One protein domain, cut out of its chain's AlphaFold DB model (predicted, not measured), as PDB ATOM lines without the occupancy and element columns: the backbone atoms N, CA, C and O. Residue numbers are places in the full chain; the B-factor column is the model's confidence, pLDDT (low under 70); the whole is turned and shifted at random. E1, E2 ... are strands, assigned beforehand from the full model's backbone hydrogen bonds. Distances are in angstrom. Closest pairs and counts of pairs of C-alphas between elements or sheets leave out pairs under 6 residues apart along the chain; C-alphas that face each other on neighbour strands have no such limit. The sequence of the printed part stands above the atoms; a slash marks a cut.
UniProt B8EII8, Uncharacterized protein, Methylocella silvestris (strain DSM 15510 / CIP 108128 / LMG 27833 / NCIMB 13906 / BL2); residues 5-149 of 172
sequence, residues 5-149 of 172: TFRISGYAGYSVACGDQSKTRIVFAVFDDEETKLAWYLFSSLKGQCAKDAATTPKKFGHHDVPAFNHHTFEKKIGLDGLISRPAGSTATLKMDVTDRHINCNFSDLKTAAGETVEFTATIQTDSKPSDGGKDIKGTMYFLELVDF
ATOM      1  N   THR A   5     533.965 612.608 418.934       89.56
ATOM      2  CA  THR A   5     533.412 611.888 420.084       89.56
ATOM      3  C   THR A   5     533.410 610.400 419.784       89.56
ATOM      4  O   THR A   5     532.972 609.984 418.713       89.56
ATOM      5  N   PHE A   6     533.889 609.610 420.737       91.19
ATOM      6  CA  PHE A   6     533.799 608.158 420.716       91.19
ATOM      7  C   PHE A   6     533.045 607.651 421.935       91.19
ATOM      8  O   PHE A   6     532.974 608.314 422.976       91.19
ATOM      9  N   ARG A   7     532.514 606.437 421.811       91.81
ATOM     10  CA  ARG A   7     531.962 605.685 422.940       91.81
ATOM     11  C   ARG A   7     532.977 604.646 423.370       91.81
ATOM     12  O   ARG A   7     533.613 604.015 422.534       91.81
ATOM     13  N   ILE A   8     533.139 604.459 424.668       92.44
ATOM     14  CA  ILE A   8     534.122 603.553 425.250       92.44
ATOM     15  C   ILE A   8     533.382 602.581 426.156       92.44
ATOM     16  O   ILE A   8     532.620 603.003 427.022       92.44
ATOM     17  N   SER A   9     533.615 601.284 425.970       90.81
ATOM     18  CA  SER A   9     533.055 600.238 426.829       90.81
ATOM     19  C   SER A   9     534.158 599.319 427.314       90.81
ATOM     20  O   SER A   9     534.938 598.792 426.517       90.81
ATOM     21  N   GLY A  10     534.194 599.068 428.621       90.00
ATOM     22  CA  GLY A  10     535.000 597.982 429.159       90.00
ATOM     23  C   GLY A  10     534.446 596.638 428.696       90.00
ATOM     24  O   GLY A  10     533.247 596.501 428.447       90.00
ATOM     25  N   TYR A  11     535.329 595.653 428.556       88.06
ATOM     26  CA  TYR A  11     534.949 594.305 428.145       88.06
ATOM     27  C   TYR A  11     535.385 593.248 429.153       88.06
ATOM     28  O   TYR A  11     534.577 592.423 429.572       88.06
ATOM     29  N   ALA A  12     536.653 593.252 429.563       88.25
ATOM     30  CA  ALA A  12     537.128 592.284 430.542       88.25
ATOM     31  C   ALA A  12     538.399 592.734 431.260       88.25
ATOM     32  O   ALA A  12     539.238 593.430 430.690       88.25
ATOM     33  N   GLY A  13     538.552 592.265 432.495       90.44
ATOM     34  CA  GLY A  13     539.748 592.432 433.310       90.44
ATOM     35  C   GLY A  13     540.351 591.083 433.695       90.44
ATOM     36  O   GLY A  13     539.627 590.167 434.092       90.44
ATOM     37  N   TYR A  14     541.675 590.960 433.584       88.56
ATOM     38  CA  TYR A  14     542.418 589.743 433.907       88.56
ATOM     39  C   TYR A  14     543.634 590.023 434.777       88.56
ATOM     40  O   TYR A  14     544.381 590.977 434.549       88.56
ATOM     41  N   SER A  15     543.872 589.116 435.716       87.25
ATOM     42  CA  SER A  15     545.134 588.964 436.421       87.25
ATOM     43  C   SER A  15     545.901 587.794 435.808       87.25
ATOM     44  O   SER A  15     545.376 586.684 435.685       87.25
ATOM     45  N   VAL A  16     547.141 588.039 435.396       81.44
ATOM     46  CA  VAL A  16     548.042 587.013 434.861       81.44
ATOM     47  C   VAL A  16     549.195 586.854 435.838       81.44
ATOM     48  O   VAL A  16     549.973 587.792 436.016       81.44
ATOM     49  N   ALA A  17     549.298 585.693 436.486       77.44
ATOM     50  CA  ALA A  17     550.455 585.391 437.319       77.44
ATOM     51  C   ALA A  17     551.661 585.060 436.429       77.44
ATOM     52  O   ALA A  17     551.532 584.367 435.419       77.44
ATOM     53  N   CYS A  18     552.813 585.595 436.810       74.62
ATOM     54  CA  CYS A  18     554.099 585.478 436.143       74.62
ATOM     55  C   CYS A  18     555.168 585.234 437.214       74.62
ATOM     56  O   CYS A  18     555.892 586.154 437.600       74.62
ATOM     57  N   GLY A  19     555.210 584.006 437.740       73.94
ATOM     58  CA  GLY A  19     555.968 583.688 438.956       73.94
ATOM     59  C   GLY A  19     555.432 584.476 440.157       73.94
ATOM     60  O   GLY A  19     554.224 584.505 440.382       73.94
ATOM     61  N   ASP A  20     556.318 585.176 440.867       72.38
ATOM     62  CA  ASP A  20     555.967 586.004 442.037       72.38
ATOM     63  C   ASP A  20     555.322 587.352 441.672       72.38
ATOM     64  O   ASP A  20     554.952 588.145 442.540       72.38
ATOM     65  N   GLN A  21     555.200 587.651 440.377       74.88
ATOM     66  CA  GLN A  21     554.592 588.884 439.890       74.88
ATOM     67  C   GLN A  21     553.209 588.615 439.305       74.88
ATOM     68  O   GLN A  21     552.950 587.575 438.709       74.88
ATOM     69  N   SER A  22     552.319 589.596 439.419       78.69
ATOM     70  CA  SER A  22     551.036 589.599 438.721       78.69
ATOM     71  C   SER A  22     550.974 590.773 437.754       78.69
ATOM     72  O   SER A  22     551.461 591.870 438.055       78.69
ATOM     73  N   LYS A  23     550.381 590.537 436.584       85.38
ATOM     74  CA  LYS A  23     550.065 591.564 435.597       85.38
ATOM     75  C   LYS A  23     548.568 591.791 435.528       85.38
ATOM     76  O   LYS A  23     547.801 590.841 435.381       85.38
ATOM     77  N   THR A  24     548.185 593.060 435.530       90.00
ATOM     78  CA  THR A  24     546.815 593.489 435.261       90.00
ATOM     79  C   THR A  24     546.648 593.743 433.770       90.00
ATOM     80  O   THR A  24     547.465 594.435 433.154       90.00
ATOM     81  N   ARG A  25     545.580 593.192 433.194       90.81
ATOM     82  CA  ARG A  25     545.177 593.421 431.808       90.81
ATOM     83  C   ARG A  25     543.727 593.853 431.732       90.81
ATOM     84  O   ARG A  25     542.877 593.175 432.299       90.81
ATOM     85  N   ILE A  26     543.456 594.927 430.999       92.06
ATOM     86  CA  ILE A  26     542.098 595.418 430.743       92.06
ATOM     87  C   ILE A  26     541.871 595.455 429.239       92.06
ATOM     88  O   ILE A  26     542.640 596.081 428.511       92.06
ATOM     89  N   VAL A  27     540.812 594.794 428.789       90.88
ATOM     90  CA  VAL A  27     540.335 594.840 427.408       90.88
ATOM     91  C   VAL A  27     539.122 595.756 427.357       90.88
ATOM     92  O   VAL A  27     538.204 595.618 428.173       90.88
ATOM     93  N   PHE A  28     539.114 596.672 426.400       91.88
ATOM     94  CA  PHE A  28     538.010 597.597 426.173       91.88
ATOM     95  C   PHE A  28     537.870 597.909 424.681       91.88
ATOM     96  O   PHE A  28     538.809 597.714 423.903       91.88
ATOM     97  N   ALA A  29     536.687 598.367 424.292       90.25
ATOM     98  CA  ALA A  29     536.357 598.752 422.929       90.25
ATOM     99  C   ALA A  29     536.081 600.253 422.846       90.25
ATOM    100  O   ALA A  29     535.483 600.835 423.757       90.25
ATOM    101  N   VAL A  30     536.498 600.852 421.736       92.06
ATOM    102  CA  VAL A  30     536.191 602.231 421.352       92.06
ATOM    103  C   VAL A  30     535.360 602.187 420.081       92.06
ATOM    104  O   VAL A  30     535.778 601.568 419.108       92.06
ATOM    105  N   PHE A  31     534.205 602.831 420.092       90.62
ATOM    106  CA  PHE A  31     533.234 602.844 419.005       90.62
ATOM    107  C   PHE A  31     533.182 604.230 418.380       90.62
ATOM    108  O   PHE A  31     533.360 605.242 419.073       90.62
ATOM    109  N   ASP A  32     532.902 604.276 417.083       89.31
ATOM    110  CA  ASP A  32     532.471 605.520 416.461       89.31
ATOM    111  C   ASP A  32     531.107 605.941 417.019       89.31
ATOM    112  O   ASP A  32     530.383 605.151 417.629       89.31
ATOM    113  N   ASP A  33     530.758 607.214 416.845       85.44
ATOM    114  CA  ASP A  33     529.508 607.741 417.399       85.44
ATOM    115  C   ASP A  33     528.260 607.084 416.779       85.44
ATOM    116  O   ASP A  33     527.234 606.925 417.440       85.44
ATOM    117  N   GLU A  34     528.375 606.636 415.525       85.56
ATOM    118  CA  GLU A  34     527.323 605.914 414.802       85.56
ATOM    119  C   GLU A  34     527.223 604.426 415.192       85.56
ATOM    120  O   GLU A  34     526.275 603.751 414.789       85.56
ATOM    121  N   GLU A  35     528.164 603.910 415.992       83.00
ATOM    122  CA  GLU A  35     528.260 602.501 416.393       83.00
ATOM    123  C   GLU A  35     528.259 601.539 415.193       83.00
ATOM    124  O   GLU A  35     527.630 600.475 415.216       83.00
ATOM    125  N   THR A  36     528.974 601.912 414.133       86.19
ATOM    126  CA  THR A  36     529.169 601.097 412.926       86.19
ATOM    127  C   THR A  36     530.515 600.391 412.919       86.19
ATOM    128  O   THR A  36     530.687 599.395 412.217       86.19
ATOM    129  N   LYS A  37     531.476 600.877 413.710       88.31
ATOM    130  CA  LYS A  37     532.825 600.320 413.826       88.31
ATOM    131  C   LYS A  37     533.299 600.356 415.265       88.31
ATOM    132  O   LYS A  37     532.930 601.239 416.037       88.31
ATOM    133  N   LEU A  38     534.171 599.417 415.614       88.88
ATOM    134  CA  LEU A  38     534.870 599.450 416.891       88.88
ATOM    135  C   LEU A  38     536.333 599.059 416.748       88.88
ATOM    136  O   LEU A  38     536.700 598.223 415.924       88.88
ATOM    137  N   ALA A  39     537.162 599.657 417.594       89.88
ATOM    138  CA  ALA A  39     538.552 599.294 417.789       89.88
ATOM    139  C   ALA A  39     538.738 598.657 419.166       89.88
ATOM    140  O   ALA A  39     538.308 599.201 420.189       89.88
ATOM    141  N   TRP A  40     539.406 597.509 419.188       88.75
ATOM    142  CA  TRP A  40     539.774 596.802 420.404       88.75
ATOM    143  C   TRP A  40     541.122 597.275 420.925       88.75
ATOM    144  O   TRP A  40     542.106 597.376 420.185       88.75
ATOM    145  N   TYR A  41     541.177 597.476 422.235       91.06
ATOM    146  CA  TYR A  41     542.373 597.895 422.941       91.06
ATOM    147  C   TYR A  41     542.661 596.996 424.137       91.06
ATOM    148  O   TYR A  41     541.759 596.458 424.784       91.06
ATOM    149  N   LEU A  42     543.951 596.863 424.440       91.06
ATOM    150  CA  LEU A  42     544.469 596.148 425.597       91.06
ATOM    151  C   LEU A  42     545.383 597.068 426.393       91.06
ATOM    152  O   LEU A  42     546.452 597.443 425.924       91.06
ATOM    153  N   PHE A  43     545.024 597.349 427.634       93.06
ATOM    154  CA  PHE A  43     545.988 597.809 428.621       93.06
ATOM    155  C   PHE A  43     546.683 596.607 429.265       93.06
ATOM    156  O   PHE A  43     546.021 595.643 429.649       93.06
ATOM    157  N   SER A  44     548.003 596.675 429.438       90.50
ATOM    158  CA  SER A  44     548.783 595.707 430.212       90.50
ATOM    159  C   SER A  44     549.751 596.435 431.140       90.50
ATOM    160  O   SER A  44     550.563 597.240 430.686       90.50
ATOM    161  N   SER A  45     549.729 596.110 432.432       90.44
ATOM    162  CA  SER A  45     550.644 596.701 433.416       90.44
ATOM    163  C   SER A  45     552.115 596.379 433.112       90.44
ATOM    164  O   SER A  45     552.448 595.246 432.742       90.44
ATOM    165  N   LEU A  46     553.005 597.347 433.340       71.50
ATOM    166  CA  LEU A  46     554.455 597.219 433.200       71.50
ATOM    167  C   LEU A  46     555.037 596.456 434.401       71.50
ATOM    168  O   LEU A  46     555.327 597.065 435.425       71.50
ATOM    169  N   LYS A  47     555.235 595.134 434.290       60.44
ATOM    170  CA  LYS A  47     556.090 594.354 435.217       60.44
ATOM    171  C   LYS A  47     556.786 593.189 434.501       60.44
ATOM    172  O   LYS A  47     556.158 592.157 434.303       60.44
ATOM    173  N   GLY A  48     558.044 593.383 434.080       57.50
ATOM    174  CA  GLY A  48     558.927 592.355 433.491       57.50
ATOM    175  C   GLY A  48     558.403 591.660 432.218       57.50
ATOM    176  O   GLY A  48     557.231 591.767 431.860       57.50
ATOM    177  N   GLN A  49     559.237 590.915 431.492       57.22
ATOM    178  CA  GLN A  49     558.707 589.880 430.591       57.22
ATOM    179  C   GLN A  49     558.277 588.691 431.452       57.22
ATOM    180  O   GLN A  49     559.025 588.268 432.326       57.22
ATOM    181  N   CYS A  50     557.071 588.160 431.225       60.22
ATOM    182  CA  CYS A  50     556.737 586.868 431.820       60.22
ATOM    183  C   CYS A  50     557.544 585.832 431.047       60.22
ATOM    184  O   CYS A  50     557.432 585.787 429.820       60.22
ATOM    185  N   ALA A  51     558.366 585.040 431.734       59.84
ATOM    186  CA  ALA A  51     558.951 583.864 431.109       59.84
ATOM    187  C   ALA A  51     557.812 582.998 430.545       59.84
ATOM    188  O   ALA A  51     556.766 582.872 431.191       59.84
ATOM    189  N   LYS A  52     557.993 582.443 429.337       55.59
ATOM    190  CA  LYS A  52     556.963 581.652 428.634       55.59
ATOM    191  C   LYS A  52     556.390 580.526 429.507       55.59
ATOM    192  O   LYS A  52     555.202 580.251 429.408       55.59
ATOM    193  N   ASP A  53     557.205 579.979 430.404       52.44
ATOM    194  CA  ASP A  53     556.854 578.836 431.254       52.44
ATOM    195  C   ASP A  53     556.245 579.241 432.611       52.44
ATOM    196  O   ASP A  53     555.752 578.394 433.350       52.44
ATOM    197  N   ALA A  54     556.261 580.535 432.952       51.81
ATOM    198  CA  ALA A  54     555.771 581.060 434.231       51.81
ATOM    199  C   ALA A  54     554.368 581.685 434.145       51.81
ATOM    200  O   ALA A  54     553.805 582.073 435.170       51.81
ATOM    201  N   ALA A  55     553.821 581.835 432.935       55.31
ATOM    202  CA  ALA A  55     552.502 582.414 432.725       55.31
ATOM    203  C   ALA A  55     551.416 581.361 432.987       55.31
ATOM    204  O   ALA A  55     551.212 580.448 432.188       55.31
ATOM    205  N   THR A  56     550.697 581.491 434.101       65.81
ATOM    206  CA  THR A  56     549.530 580.641 434.373       65.81
ATOM    207  C   THR A  56     548.321 581.092 433.556       65.81
ATOM    208  O   THR A  56     548.272 582.220 433.058       65.81
ATOM    209  N   THR A  57     547.284 580.250 433.497       69.19
ATOM    210  CA  THR A  57     545.968 580.623 432.959       69.19
ATOM    211  C   THR A  57     545.506 581.969 433.539       69.19
ATOM    212  O   THR A  57     545.483 582.116 434.767       69.19
ATOM    213  N   PRO A  58     545.145 582.957 432.696       76.62
ATOM    214  CA  PRO A  58     544.629 584.240 433.159       76.62
ATOM    215  C   PRO A  58     543.395 584.061 434.049       76.62
ATOM    216  O   PRO A  58     542.441 583.383 433.666       76.62
ATOM    217  N   LYS A  59     543.390 584.704 435.217       83.38
ATOM    218  CA  LYS A  59     542.223 584.762 436.104       83.38
ATOM    219  C   LYS A  59     541.409 586.001 435.768       83.38
ATOM    220  O   LYS A  59     541.894 587.121 435.920       83.38
ATOM    221  N   LYS A  60     540.181 585.803 435.295       87.12
ATOM    222  CA  LYS A  60     539.240 586.894 435.032       87.12
ATOM    223  C   LYS A  60     538.753 587.476 436.361       87.12
ATOM    224  O   LYS A  60     538.392 586.715 437.256       87.12
ATOM    225  N   PHE A  61     538.765 588.797 436.491       89.44
ATOM    226  CA  PHE A  61     538.232 589.501 437.665       89.44
ATOM    227  C   PHE A  61     537.070 590.438 437.331       89.44
ATOM    228  O   PHE A  61     536.385 590.923 438.228       89.44
ATOM    229  N   GLY A  62     536.821 590.682 436.047       87.62
ATOM    230  CA  GLY A  62     535.643 591.407 435.613       87.62
ATOM    231  C   GLY A  62     535.333 591.170 434.150       87.62
ATOM    232  O   GLY A  62     536.200 590.772 433.358       87.62
ATOM    233  N   HIS A  63     534.083 591.415 433.791       87.62
ATOM    234  CA  HIS A  63     533.563 591.173 432.457       87.62
ATOM    235  C   HIS A  63     532.451 592.135 432.096       87.62
ATOM    236  O   HIS A  63     531.984 592.896 432.931       87.62
ATOM    237  N   HIS A  64     532.029 592.110 430.842       79.94
ATOM    238  CA  HIS A  64     530.865 592.852 430.422       79.94
ATOM    239  C   HIS A  64     530.118 592.077 429.340       79.94
ATOM    240  O   HIS A  64     530.678 591.824 428.275       79.94
ATOM    241  N   ASP A  65     528.856 591.735 429.602       64.56
ATOM    242  CA  ASP A  65     528.025 590.991 428.643       64.56
ATOM    243  C   ASP A  65     527.276 591.919 427.667       64.56
ATOM    244  O   ASP A  65     527.024 591.545 426.525       64.56
ATOM    245  N   VAL A  66     526.954 593.153 428.085       65.19
ATOM    246  CA  VAL A  66     526.216 594.150 427.275       65.19
ATOM    247  C   VAL A  66     526.904 595.514 427.314       65.19
ATOM    248  O   VAL A  66     526.934 596.068 428.390       65.19
ATOM    249  N   PRO A  67     527.393 596.129 426.227       67.25
ATOM    250  CA  PRO A  67     528.192 597.358 426.304       67.25
ATOM    251  C   PRO A  67     527.616 598.458 427.215       67.25
ATOM    252  O   PRO A  67     526.467 598.871 427.046       67.25
ATOM    253  N   ALA A  68     528.431 598.957 428.144       72.69
ATOM    254  CA  ALA A  68     528.147 600.159 428.920       72.69
ATOM    255  C   ALA A  68     529.025 601.294 428.389       72.69
ATOM    256  O   ALA A  68     530.247 601.284 428.548       72.69
ATOM    257  N   PHE A  69     528.393 602.246 427.706       82.50
ATOM    258  CA  PHE A  69     529.094 603.280 426.960       82.50
ATOM    259  C   PHE A  69     529.365 604.520 427.807       82.50
ATOM    260  O   PHE A  69     528.446 605.245 428.188       82.50
ATOM    261  N   ASN A  70     530.646 604.813 428.001       85.75
ATOM    262  CA  ASN A  70     531.120 606.119 428.434       85.75
ATOM    263  C   ASN A  70     531.469 606.948 427.196       85.75
ATOM    264  O   ASN A  70     532.175 606.472 426.309       85.75
ATOM    265  N   HIS A  71     530.980 608.181 427.117       88.69
ATOM    266  CA  HIS A  71     531.327 609.079 426.017       88.69
ATOM    267  C   HIS A  71     532.636 609.796 426.334       88.69
ATOM    268  O   HIS A  71     532.841 610.250 427.461       88.69
ATOM    269  N   HIS A  72     533.505 609.924 425.336       88.44
ATOM    270  CA  HIS A  72     534.711 610.731 425.440       88.44
ATOM    271  C   HIS A  72     534.911 611.551 424.168       88.44
ATOM    272  O   HIS A  72     534.830 611.022 423.057       88.44
ATOM    273  N   THR A  73     535.174 612.846 424.332       88.12
ATOM    274  CA  THR A  73     535.444 613.769 423.228       88.12
ATOM    275  C   THR A  73     536.925 614.119 423.217       88.12
ATOM    276  O   THR A  73     537.439 614.661 424.187       88.12
ATOM    277  N   PHE A  74     537.583 613.835 422.097       85.56
ATOM    278  CA  PHE A  74     538.984 614.156 421.848       85.56
ATOM    279  C   PHE A  74     539.092 615.541 421.204       85.56
ATOM    280  O   PHE A  74     538.345 615.859 420.264       85.56
ATOM    281  N   GLU A  75     540.026 616.368 421.679       86.38
ATOM    282  CA  GLU A  75     540.232 617.718 421.143       86.38
ATOM    283  C   GLU A  75     540.887 617.677 419.760       86.38
ATOM    284  O   GLU A  75     540.614 618.532 418.906       86.38
ATOM    285  N   LYS A  76     541.723 616.664 419.502       84.19
ATOM    286  CA  LYS A  76     542.280 616.400 418.175       84.19
ATOM    287  C   LYS A  76     541.450 615.360 417.433       84.19
ATOM    288  O   LYS A  76     541.073 614.324 417.971       84.19
ATOM    289  N   LYS A  77     541.242 615.596 416.135       84.00
ATOM    290  CA  LYS A  77     540.645 614.603 415.241       84.00
ATOM    291  C   LYS A  77     541.578 613.398 415.115       84.00
ATOM    292  O   LYS A  77     542.604 613.473 414.439       84.00
ATOM    293  N   ILE A  78     541.191 612.294 415.737       85.94
ATOM    294  CA  ILE A  78     541.836 610.987 415.613       85.94
ATOM    295  C   ILE A  78     540.866 609.984 414.978       85.94
ATOM    296  O   ILE A  78     539.651 610.154 415.051       85.94
ATOM    297  N   GLY A  79     541.401 608.956 414.318       87.38
ATOM    298  CA  GLY A  79     540.621 607.777 413.933       87.38
ATOM    299  C   GLY A  79     540.389 606.851 415.130       87.38
ATOM    300  O   GLY A  79     541.022 607.019 416.176       87.38
ATOM    301  N   LEU A  80     539.532 605.839 414.967       87.81
ATOM    302  CA  LEU A  80     539.289 604.821 416.002       87.81
ATOM    303  C   LEU A  80     540.544 604.052 416.404       87.81
ATOM    304  O   LEU A  80     540.595 603.536 417.510       87.81
ATOM    305  N   ASP A  81     541.542 603.982 415.528       85.81
ATOM    306  CA  ASP A  81     542.851 603.363 415.729       85.81
ATOM    307  C   ASP A  81     543.942 604.365 416.166       85.81
ATOM    308  O   ASP A  81     545.106 603.996 416.325       85.81
ATOM    309  N   GLY A  82     543.571 605.637 416.352       86.25
ATOM    310  CA  GLY A  82     544.468 606.744 416.691       86.25
ATOM    311  C   GLY A  82     544.641 606.992 418.190       86.25
ATOM    312  O   GLY A  82     545.355 607.924 418.572       86.25
ATOM    313  N   LEU A  83     544.017 606.172 419.043       87.31
ATOM    314  CA  LEU A  83     544.120 606.304 420.499       87.31
ATOM    315  C   LEU A  83     545.550 606.052 421.004       87.31
ATOM    316  O   LEU A  83     545.933 606.588 422.038       87.31
ATOM    317  N   ILE A  84     546.350 605.267 420.275       89.19
ATOM    318  CA  ILE A  84     547.720 604.884 420.654       89.19
ATOM    319  C   ILE A  84     548.686 604.945 419.467       89.19
ATOM    320  O   ILE A  84     548.289 604.783 418.312       89.19
ATOM    321  N   SER A  85     549.981 605.117 419.741       84.81
ATOM    322  CA  SER A  85     551.035 605.011 418.725       84.81
ATOM    323  C   SER A  85     551.314 603.547 418.367       84.81
ATOM    324  O   SER A  85     551.731 602.754 419.208       84.81
ATOM    325  N   ARG A  86     551.116 603.162 417.103       82.06
ATOM    326  CA  ARG A  86     551.363 601.789 416.620       82.06
ATOM    327  C   ARG A  86     552.781 601.624 416.051       82.06
ATOM    328  O   ARG A  86     553.314 602.586 415.503       82.06
ATOM    329  N   PRO A  87     553.383 600.417 416.123       77.25
ATOM    330  CA  PRO A  87     552.908 599.212 416.821       77.25
ATOM    331  C   PRO A  87     553.317 599.160 418.306       77.25
ATOM    332  O   PRO A  87     552.891 598.262 419.026       77.25
ATOM    333  N   ALA A  88     554.153 600.096 418.765       81.25
ATOM    334  CA  ALA A  88     554.776 600.054 420.090       81.25
ATOM    335  C   ALA A  88     553.780 600.163 421.260       81.25
ATOM    336  O   ALA A  88     554.072 599.691 422.361       81.25
ATOM    337  N   GLY A  89     552.610 600.753 421.017       86.69
ATOM    338  CA  GLY A  89     551.679 601.147 422.060       86.69
ATOM    339  C   GLY A  89     552.015 602.516 422.641       86.69
ATOM    340  O   GLY A  89     553.024 603.137 422.304       86.69
ATOM    341  N   SER A  90     551.154 602.967 423.545       92.00
ATOM    342  CA  SER A  90     551.348 604.194 424.318       92.00
ATOM    343  C   SER A  90     551.339 603.867 425.806       92.00
ATOM    344  O   SER A  90     550.554 603.035 426.258       92.00
ATOM    345  N   THR A  91     552.210 604.503 426.586       93.19
ATOM    346  CA  THR A  91     552.163 604.389 428.049       93.19
ATOM    347  C   THR A  91     550.892 605.048 428.580       93.19
ATOM    348  O   THR A  91     550.459 606.065 428.046       93.19
ATOM    349  N   ALA A  92     550.313 604.457 429.622       95.50
ATOM    350  CA  ALA A  92     549.192 605.014 430.368       95.50
ATOM    351  C   ALA A  92     549.271 604.597 431.841       95.50
ATOM    352  O   ALA A  92     549.913 603.593 432.187       95.50
ATOM    353  N   THR A  93     548.575 605.336 432.694       96.81
ATOM    354  CA  THR A  93     548.299 604.959 434.081       96.81
ATOM    355  C   THR A  93     546.871 604.426 434.162       96.81
ATOM    356  O   THR A  93     545.955 605.011 433.597       96.81
ATOM    357  N   LEU A  94     546.675 603.292 434.834       97.06
ATOM    358  CA  LEU A  94     545.365 602.731 435.156       97.06
ATOM    359  C   LEU A  94     545.122 602.867 436.655       97.06
ATOM    360  O   LEU A  94     545.940 602.405 437.450       97.06
ATOM    361  N   LYS A  95     543.954 603.377 437.026       97.31
ATOM    362  CA  LYS A  95     543.399 603.263 438.372       97.31
ATOM    363  C   LYS A  95     542.057 602.545 438.307       97.31
ATOM    364  O   LYS A  95     541.186 602.913 437.524       97.31
ATOM    365  N   MET A  96     541.903 601.500 439.114       96.38
ATOM    366  CA  MET A  96     540.665 600.720 439.184       96.38
ATOM    367  C   MET A  96     539.872 601.099 440.432       96.38
ATOM    368  O   MET A  96     540.268 600.723 441.538       96.38
ATOM    369  N   ASP A  97     538.742 601.779 440.254       94.81
ATOM    370  CA  ASP A  97     537.797 602.036 441.342       94.81
ATOM    371  C   ASP A  97     536.787 600.887 441.406       94.81
ATOM    372  O   ASP A  97     535.965 600.698 440.505       94.81
ATOM    373  N   VAL A  98     536.899 600.073 442.456       93.38
ATOM    374  CA  VAL A  98     536.180 598.801 442.592       93.38
ATOM    375  C   VAL A  98     534.983 598.972 443.521       93.38
ATOM    376  O   VAL A  98     535.132 599.324 444.690       93.38
ATOM    377  N   THR A  99     533.802 598.651 443.012       90.62
ATOM    378  CA  THR A  99     532.572 598.475 443.794       90.62
ATOM    379  C   THR A  99     532.173 597.000 443.785       90.62
ATOM    380  O   THR A  99     532.802 596.186 443.115       90.62
ATOM    381  N   ASP A 100     531.107 596.633 444.495       87.94
ATOM    382  CA  ASP A 100     530.620 595.247 444.465       87.94
ATOM    383  C   ASP A 100     529.937 594.873 443.133       87.94
ATOM    384  O   ASP A 100     529.693 593.699 442.884       87.94
ATOM    385  N   ARG A 101     529.619 595.852 442.269       88.88
ATOM    386  CA  ARG A 101     528.948 595.617 440.973       88.88
ATOM    387  C   ARG A 101     529.831 595.925 439.776       88.88
ATOM    388  O   ARG A 101     529.790 595.210 438.783       88.88
ATOM    389  N   HIS A 102     530.643 596.969 439.869       92.38
ATOM    390  CA  HIS A 102     531.424 597.493 438.753       92.38
ATOM    391  C   HIS A 102     532.854 597.831 439.161       92.38
ATOM    392  O   HIS A 102     533.103 598.273 440.286       92.38
ATOM    393  N   ILE A 103     533.759 597.695 438.200       94.06
ATOM    394  CA  ILE A 103     535.118 598.216 438.239       94.06
ATOM    395  C   ILE A 103     535.187 599.321 437.187       94.06
ATOM    396  O   ILE A 103     535.027 599.059 435.991       94.06
ATOM    397  N   ASN A 104     535.426 600.550 437.631       95.19
ATOM    398  CA  ASN A 104     535.733 601.659 436.739       95.19
ATOM    399  C   ASN A 104     537.241 601.671 436.492       95.19
ATOM    400  O   ASN A 104     538.027 601.942 437.399       95.19
ATOM    401  N   CYS A 105     537.644 601.335 435.271       95.81
ATOM    402  CA  CYS A 105     539.026 601.394 434.817       95.81
ATOM    403  C   CYS A 105     539.292 602.802 434.282       95.81
ATOM    404  O   CYS A 105     538.988 603.095 433.125       95.81
ATOM    405  N   ASN A 106     539.820 603.673 435.137       96.94
ATOM    406  CA  ASN A 106     540.182 605.038 434.779       96.94
ATOM    407  C   ASN A 106     541.596 605.038 434.198       96.94
ATOM    408  O   ASN A 106     542.551 604.654 434.878       96.94
ATOM    409  N   PHE A 107     541.722 605.445 432.943       96.81
ATOM    410  CA  PHE A 107     542.993 605.605 432.254       96.81
ATOM    411  C   PHE A 107     543.378 607.077 432.239       96.81
ATOM    412  O   PHE A 107     542.558 607.913 431.868       96.81
ATOM    413  N   SER A 108     544.623 607.375 432.594       96.56
ATOM    414  CA  SER A 108     545.203 608.715 432.530       96.56
ATOM    415  C   SER A 108     546.595 608.687 431.909       96.56
ATOM    416  O   SER A 108     547.162 607.619 431.643       96.56
ATOM    417  N   ASP A 109     547.143 609.877 431.650       95.44
ATOM    418  CA  ASP A 109     548.472 610.082 431.061       95.44
ATOM    419  C   ASP A 109     548.670 609.402 429.696       95.44
ATOM    420  O   ASP A 109     549.804 609.199 429.246       95.44
ATOM    421  N   LEU A 110     547.581 609.035 429.013       94.06
ATOM    422  CA  LEU A 110     547.667 608.359 427.732       94.06
ATOM    423  C   LEU A 110     547.991 609.371 426.641       94.06
ATOM    424  O   LEU A 110     547.150 610.188 426.271       94.06
ATOM    425  N   LYS A 111     549.185 609.266 426.061       92.00
ATOM    426  CA  LYS A 111     549.542 610.036 424.867       92.00
ATOM    427  C   LYS A 111     549.008 609.352 423.605       92.00
ATOM    428  O   LYS A 111     549.470 608.269 423.234       92.00
ATOM    429  N   THR A 112     548.064 610.003 422.933       91.44
ATOM    430  CA  THR A 112     547.486 609.537 421.666       91.44
ATOM    431  C   THR A 112     548.492 609.616 420.521       91.44
ATOM    432  O   THR A 112     549.522 610.293 420.619       91.44
ATOM    433  N   ALA A 113     548.179 608.987 419.383       89.12
ATOM    434  CA  ALA A 113     549.009 609.101 418.181       89.12
ATOM    435  C   ALA A 113     549.135 610.554 417.684       89.12
ATOM    436  O   ALA A 113     550.160 610.931 417.118       89.12
ATOM    437  N   ALA A 114     548.125 611.390 417.943       89.69
ATOM    438  CA  ALA A 114     548.140 612.818 417.625       89.69
ATOM    439  C   ALA A 114     548.891 613.672 418.671       89.69
ATOM    440  O   ALA A 114     548.918 614.904 418.571       89.69
ATOM    441  N   GLY A 115     549.492 613.044 419.688       87.94
ATOM    442  CA  GLY A 115     550.261 613.704 420.741       87.94
ATOM    443  C   GLY A 115     549.415 614.510 421.726       87.94
ATOM    444  O   GLY A 115     549.935 615.433 422.343       87.94
ATOM    445  N   GLU A 116     548.115 614.235 421.816       90.88
ATOM    446  CA  GLU A 116     547.239 614.720 422.892       90.88
ATOM    447  C   GLU A 116     547.352 613.775 424.091       90.88
ATOM    448  O   GLU A 116     547.438 612.564 423.893       90.88
ATOM    449  N   THR A 117     547.370 614.311 425.310       92.69
ATOM    450  CA  THR A 117     547.255 613.499 426.527       92.69
ATOM    451  C   THR A 117     545.791 613.446 426.929       92.69
ATOM    452  O   THR A 117     545.170 614.499 427.056       92.69
ATOM    453  N   VAL A 118     545.251 612.245 427.111       93.38
ATOM    454  CA  VAL A 118     543.823 612.029 427.370       93.38
ATOM    455  C   VAL A 118     543.588 611.196 428.619       93.38
ATOM    456  O   VAL A 118     544.434 610.389 429.017       93.38
ATOM    457  N   GLU A 119     542.398 611.368 429.188       95.25
ATOM    458  CA  GLU A 119     541.903 610.592 430.317       95.25
ATOM    459  C   GLU A 119     540.488 610.101 430.034       95.25
ATOM    460  O   GLU A 119     539.637 610.871 429.595       95.25
ATOM    461  N   PHE A 120     540.206 608.827 430.286       94.81
ATOM    462  CA  PHE A 120     538.870 608.272 430.076       94.81
ATOM    463  C   PHE A 120     538.618 607.054 430.958       94.81
ATOM    464  O   PHE A 120     539.544 606.421 431.463       94.81
ATOM    465  N   THR A 121     537.348 606.682 431.090       95.19
ATOM    466  CA  THR A 121     536.927 605.539 431.902       95.19
ATOM    467  C   THR A 121     536.312 604.457 431.030       95.19
ATOM    468  O   THR A 121     535.429 604.720 430.212       95.19
ATOM    469  N   ALA A 122     536.725 603.213 431.251       93.81
ATOM    470  CA  ALA A 122     536.036 602.030 430.750       93.81
ATOM    471  C   ALA A 122     535.470 601.241 431.936       93.81
ATOM    472  O   ALA A 122     536.199 600.924 432.874       93.81
ATOM    473  N   THR A 123     534.185 600.905 431.906       92.56
ATOM    474  CA  THR A 123     533.530 600.196 433.015       92.56
ATOM    475  C   THR A 123     533.353 598.719 432.679       92.56
ATOM    476  O   THR A 123     532.944 598.381 431.570       92.56
ATOM    477  N   ILE A 124     533.664 597.836 433.632       92.19
ATOM    478  CA  ILE A 124     533.373 596.392 433.584       92.19
ATOM    479  C   ILE A 124     532.563 595.985 434.820       92.19
ATOM    480  O   ILE A 124     532.642 596.636 435.860       92.19
ATOM    481  N   GLN A 125     531.791 594.908 434.731       91.38
ATOM    482  CA  GLN A 125     531.150 594.262 435.876       91.38
ATOM    483  C   GLN A 125     532.184 593.492 436.702       91.38
ATOM    484  O   GLN A 125     533.180 592.992 436.173       91.38
ATOM    485  N   THR A 126     531.962 593.427 438.012       91.19
ATOM    486  CA  THR A 126     532.892 592.802 438.963       91.19
ATOM    487  C   THR A 126     532.592 591.315 439.106       91.19
ATOM    488  O   THR A 126     531.508 590.962 439.554       91.19
ATOM    489  N   ASP A 127     533.570 590.458 438.803       88.69
ATOM    490  CA  ASP A 127     533.535 589.035 439.185       88.69
ATOM    491  C   ASP A 127     534.234 588.816 440.526       88.69
ATOM    492  O   ASP A 127     533.786 588.061 441.386       88.69
ATOM    493  N   SER A 128     535.377 589.477 440.701       90.94
ATOM    494  CA  SER A 128     536.163 589.446 441.929       90.94
ATOM    495  C   SER A 128     536.970 590.732 442.075       90.94
ATOM    496  O   SER A 128     537.247 591.431 441.101       90.94
ATOM    497  N   LYS A 129     537.352 591.067 443.311       90.31
ATOM    498  CA  LYS A 129     538.138 592.277 443.575       90.31
ATOM    499  C   LYS A 129     539.581 592.064 443.082       90.31
ATOM    500  O   LYS A 129     540.240 591.146 443.574       90.31
ATOM    501  N   PRO A 130     540.095 592.875 442.136       87.88
ATOM    502  CA  PRO A 130     541.480 592.762 441.693       87.88
ATOM    503  C   PRO A 130     542.442 593.146 442.825       87.88
ATOM    504  O   PRO A 130     542.193 594.088 443.576       87.88
ATOM    505  N   SER A 131     543.582 592.458 442.916       84.50
ATOM    506  CA  SER A 131     544.598 592.675 443.964       84.50
ATOM    507  C   SER A 131     545.224 594.075 443.962       84.50
ATOM    508  O   SER A 131     545.767 594.523 444.973       84.50
ATOM    509  N   ASP A 132     545.168 594.758 442.820       85.56
ATOM    510  CA  ASP A 132     545.686 596.115 442.631       85.56
ATOM    511  C   ASP A 132     544.573 597.172 442.532       85.56
ATOM    512  O   ASP A 132     544.821 598.290 442.087       85.56
ATOM    513  N   GLY A 133     543.350 596.843 442.963       88.25
ATOM    514  CA  GLY A 133     542.264 597.818 443.085       88.25
ATOM    515  C   GLY A 133     542.672 599.026 443.938       88.25
ATOM    516  O   GLY A 133     543.345 598.878 444.959       88.25
ATOM    517  N   GLY A 134     542.288 600.226 443.498       90.19
ATOM    518  CA  GLY A 134     542.587 601.496 444.166       90.19
ATOM    519  C   GLY A 134     544.030 602.006 444.033       90.19
ATOM    520  O   GLY A 134     544.316 603.092 444.534       90.19
ATOM    521  N   LYS A 135     544.933 601.271 443.370       92.88
ATOM    522  CA  LYS A 135     546.327 601.689 443.137       92.88
ATOM    523  C   LYS A 135     546.506 602.288 441.745       92.88
ATOM    524  O   LYS A 135     545.816 601.888 440.807       92.88
ATOM    525  N   ASP A 136     547.509 603.150 441.606       94.94
ATOM    526  CA  ASP A 136     547.991 603.599 440.302       94.94
ATOM    527  C   ASP A 136     548.894 602.527 439.681       94.94
ATOM    528  O   ASP A 136     549.917 602.119 440.244       94.94
ATOM    529  N   ILE A 137     548.512 602.054 438.500       93.88
ATOM    530  CA  ILE A 137     549.178 600.971 437.784       93.88
ATOM    531  C   ILE A 137     549.717 601.533 436.476       93.88
ATOM    532  O   ILE A 137     548.964 601.812 435.549       93.88
ATOM    533  N   LYS A 138     551.040 601.653 436.363       94.56
ATOM    534  CA  LYS A 138     551.673 602.026 435.093       94.56
ATOM    535  C   LYS A 138     551.631 600.859 434.115       94.56
ATOM    536  O   LYS A 138     551.912 599.714 434.485       94.56
ATOM    537  N   GLY A 139     551.308 601.140 432.862       92.75
ATOM    538  CA  GLY A 139     551.160 600.131 431.822       92.75
ATOM    539  C   GLY A 139     551.398 600.663 430.421       92.75
ATOM    540  O   GLY A 139     551.705 601.836 430.212       92.75
ATOM    541  N   THR A 140     551.221 599.767 429.460       92.06
ATOM    542  CA  THR A 140     551.192 600.095 428.038       92.06
ATOM    543  C   THR A 140     549.837 599.706 427.472       92.06
ATOM    544  O   THR A 140     549.313 598.626 427.761       92.06
ATOM    545  N   MET A 141     549.277 600.601 426.671       92.38
ATOM    546  CA  MET A 141     548.059 600.406 425.913       92.38
ATOM    547  C   MET A 141     548.404 600.018 424.478       92.38
ATOM    548  O   MET A 141     549.193 600.685 423.808       92.38
ATOM    549  N   TYR A 142     547.799 598.934 424.018       89.62
ATOM    550  CA  TYR A 142     548.006 598.334 422.712       89.62
ATOM    551  C   TYR A 142     546.709 598.373 421.918       89.62
ATOM    552  O   TYR A 142     545.635 598.109 422.457       89.62
ATOM    553  N   PHE A 143     546.835 598.659 420.628       89.25
ATOM    554  CA  PHE A 143     545.781 598.406 419.657       89.25
ATOM    555  C   PHE A 143     545.791 596.919 419.309       89.25
ATOM    556  O   PHE A 143     546.860 596.358 419.059       89.25
ATOM    557  N   LEU A 144     544.619 596.293 419.313       83.75
ATOM    558  CA  LEU A 144     544.457 594.897 418.926       83.75
ATOM    559  C   LEU A 144     543.980 594.818 417.477       83.75
ATOM    560  O   LEU A 144     544.714 594.365 416.604       83.75
ATOM    561  N   GLU A 145     542.776 595.315 417.207       84.56
ATOM    562  CA  GLU A 145     542.153 595.227 415.888       84.56
ATOM    563  C   GLU A 145     541.047 596.276 415.716       84.56
ATOM    564  O   GLU A 145     540.536 596.825 416.693       84.56
ATOM    565  N   LEU A 146     540.680 596.540 414.462       86.31
ATOM    566  CA  LEU A 146     539.530 597.352 414.068       86.31
ATOM    567  C   LEU A 146     538.556 596.435 413.329       86.31
ATOM    568  O   LEU A 146     538.962 595.745 412.396       86.31
ATOM    569  N   VAL A 147     537.290 596.442 413.733       83.75
ATOM    570  CA  VAL A 147     536.250 595.586 413.154       83.75
ATOM    571  C   VAL A 147     534.988 596.390 412.868       83.75
ATOM    572  O   VAL A 147     534.693 597.382 413.543       83.75
ATOM    573  N   ASP A 148     534.228 595.946 411.870       83.50
ATOM    574  CA  ASP A 148     532.873 596.443 411.658       83.50
ATOM    575  C   ASP A 148     531.980 595.967 412.809       83.50
ATOM    576  O   ASP A 148     532.064 594.822 413.265       83.50
ATOM    577  N   PHE A 149     531.123 596.856 413.295       76.81
ATOM    578  CA  PHE A 149     530.251 596.596 414.424       76.81
ATOM    579  C   PHE A 149     528.788 596.576 413.990       76.81
ATOM    580  O   PHE A 149     528.279 597.477 413.332       76.81
TER     581      PHE A 149
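AT A GLANCE: This is residues 5 to 149 of the 172 residues of an uncharacterized protein of Methylocella silvestris (strain DSM 15510 / CIP 108128 / LMG 27833 / NCIMB 13906 / BL2) (UniProt B8EII8). This is a closed barrel of eight antiparallel strands, with a short ninth strand, E5, paired onto E1 but not in the ring. Round the ring run E1, E2, E3, E9, E6, E7, E8, E4 and back to E1. The printed part has 145 residues with nine named strands, E1 to E9 in chain order, and no named helix; the class is all strand. It is compact, with a radius of gyration of the C-alphas of 14.6 A and spans of 42 by 32 by 27 A.

IN THESE COORDINATES: Find C-alpha 5 at (533.412, 611.888, 420.084), where E1, residues 5 to 18, begins; it is 37.2 A long and bends by 52 degrees at residue 11. Next come E2, residues 21 to 31, 33.0 A, E3, 37 to 45, E4, 59 to 63, E5, 70 to 74, E6, 90 to 98, E7, 102 to 111, and E8, 117 to 126. E9, residues 136 to 148, 33.2 A, bends by 63 degrees at residue 139 and ends at C-alpha 148, (532.873, 596.443, 411.658).

HOW THE PARTS SIT: E1 E2 E3 and E6 E7 E8 are meanders, each strand the antiparallel neighbour of the one before. With E4 and E9 they make Greek keys, the fourth strand neighbouring the first. Look for N 14 and O 25, 2.8 A, between E1 and E2, and N 42 and O 142, 2.9 A, between E3 and E9. On E1's other side, E5 has N 8 and O 70 at 2.8 A, and E4 has N 15 and O 59 at 2.8 A. E8 and E4 are antiparallel neighbours, with N 125 and O 63 within hydrogen-bond range at 2.7 A. E1 and E6 are apart.

THE WHOLE: The farthest C-alphas, Asp 20 and Glu 34, are 44.3 A apart. The printed part has no cut; the links E3 to E4 and E5 to E6 are long. Residues 47 to 57 and 65 to 67 have pLDDT under 70.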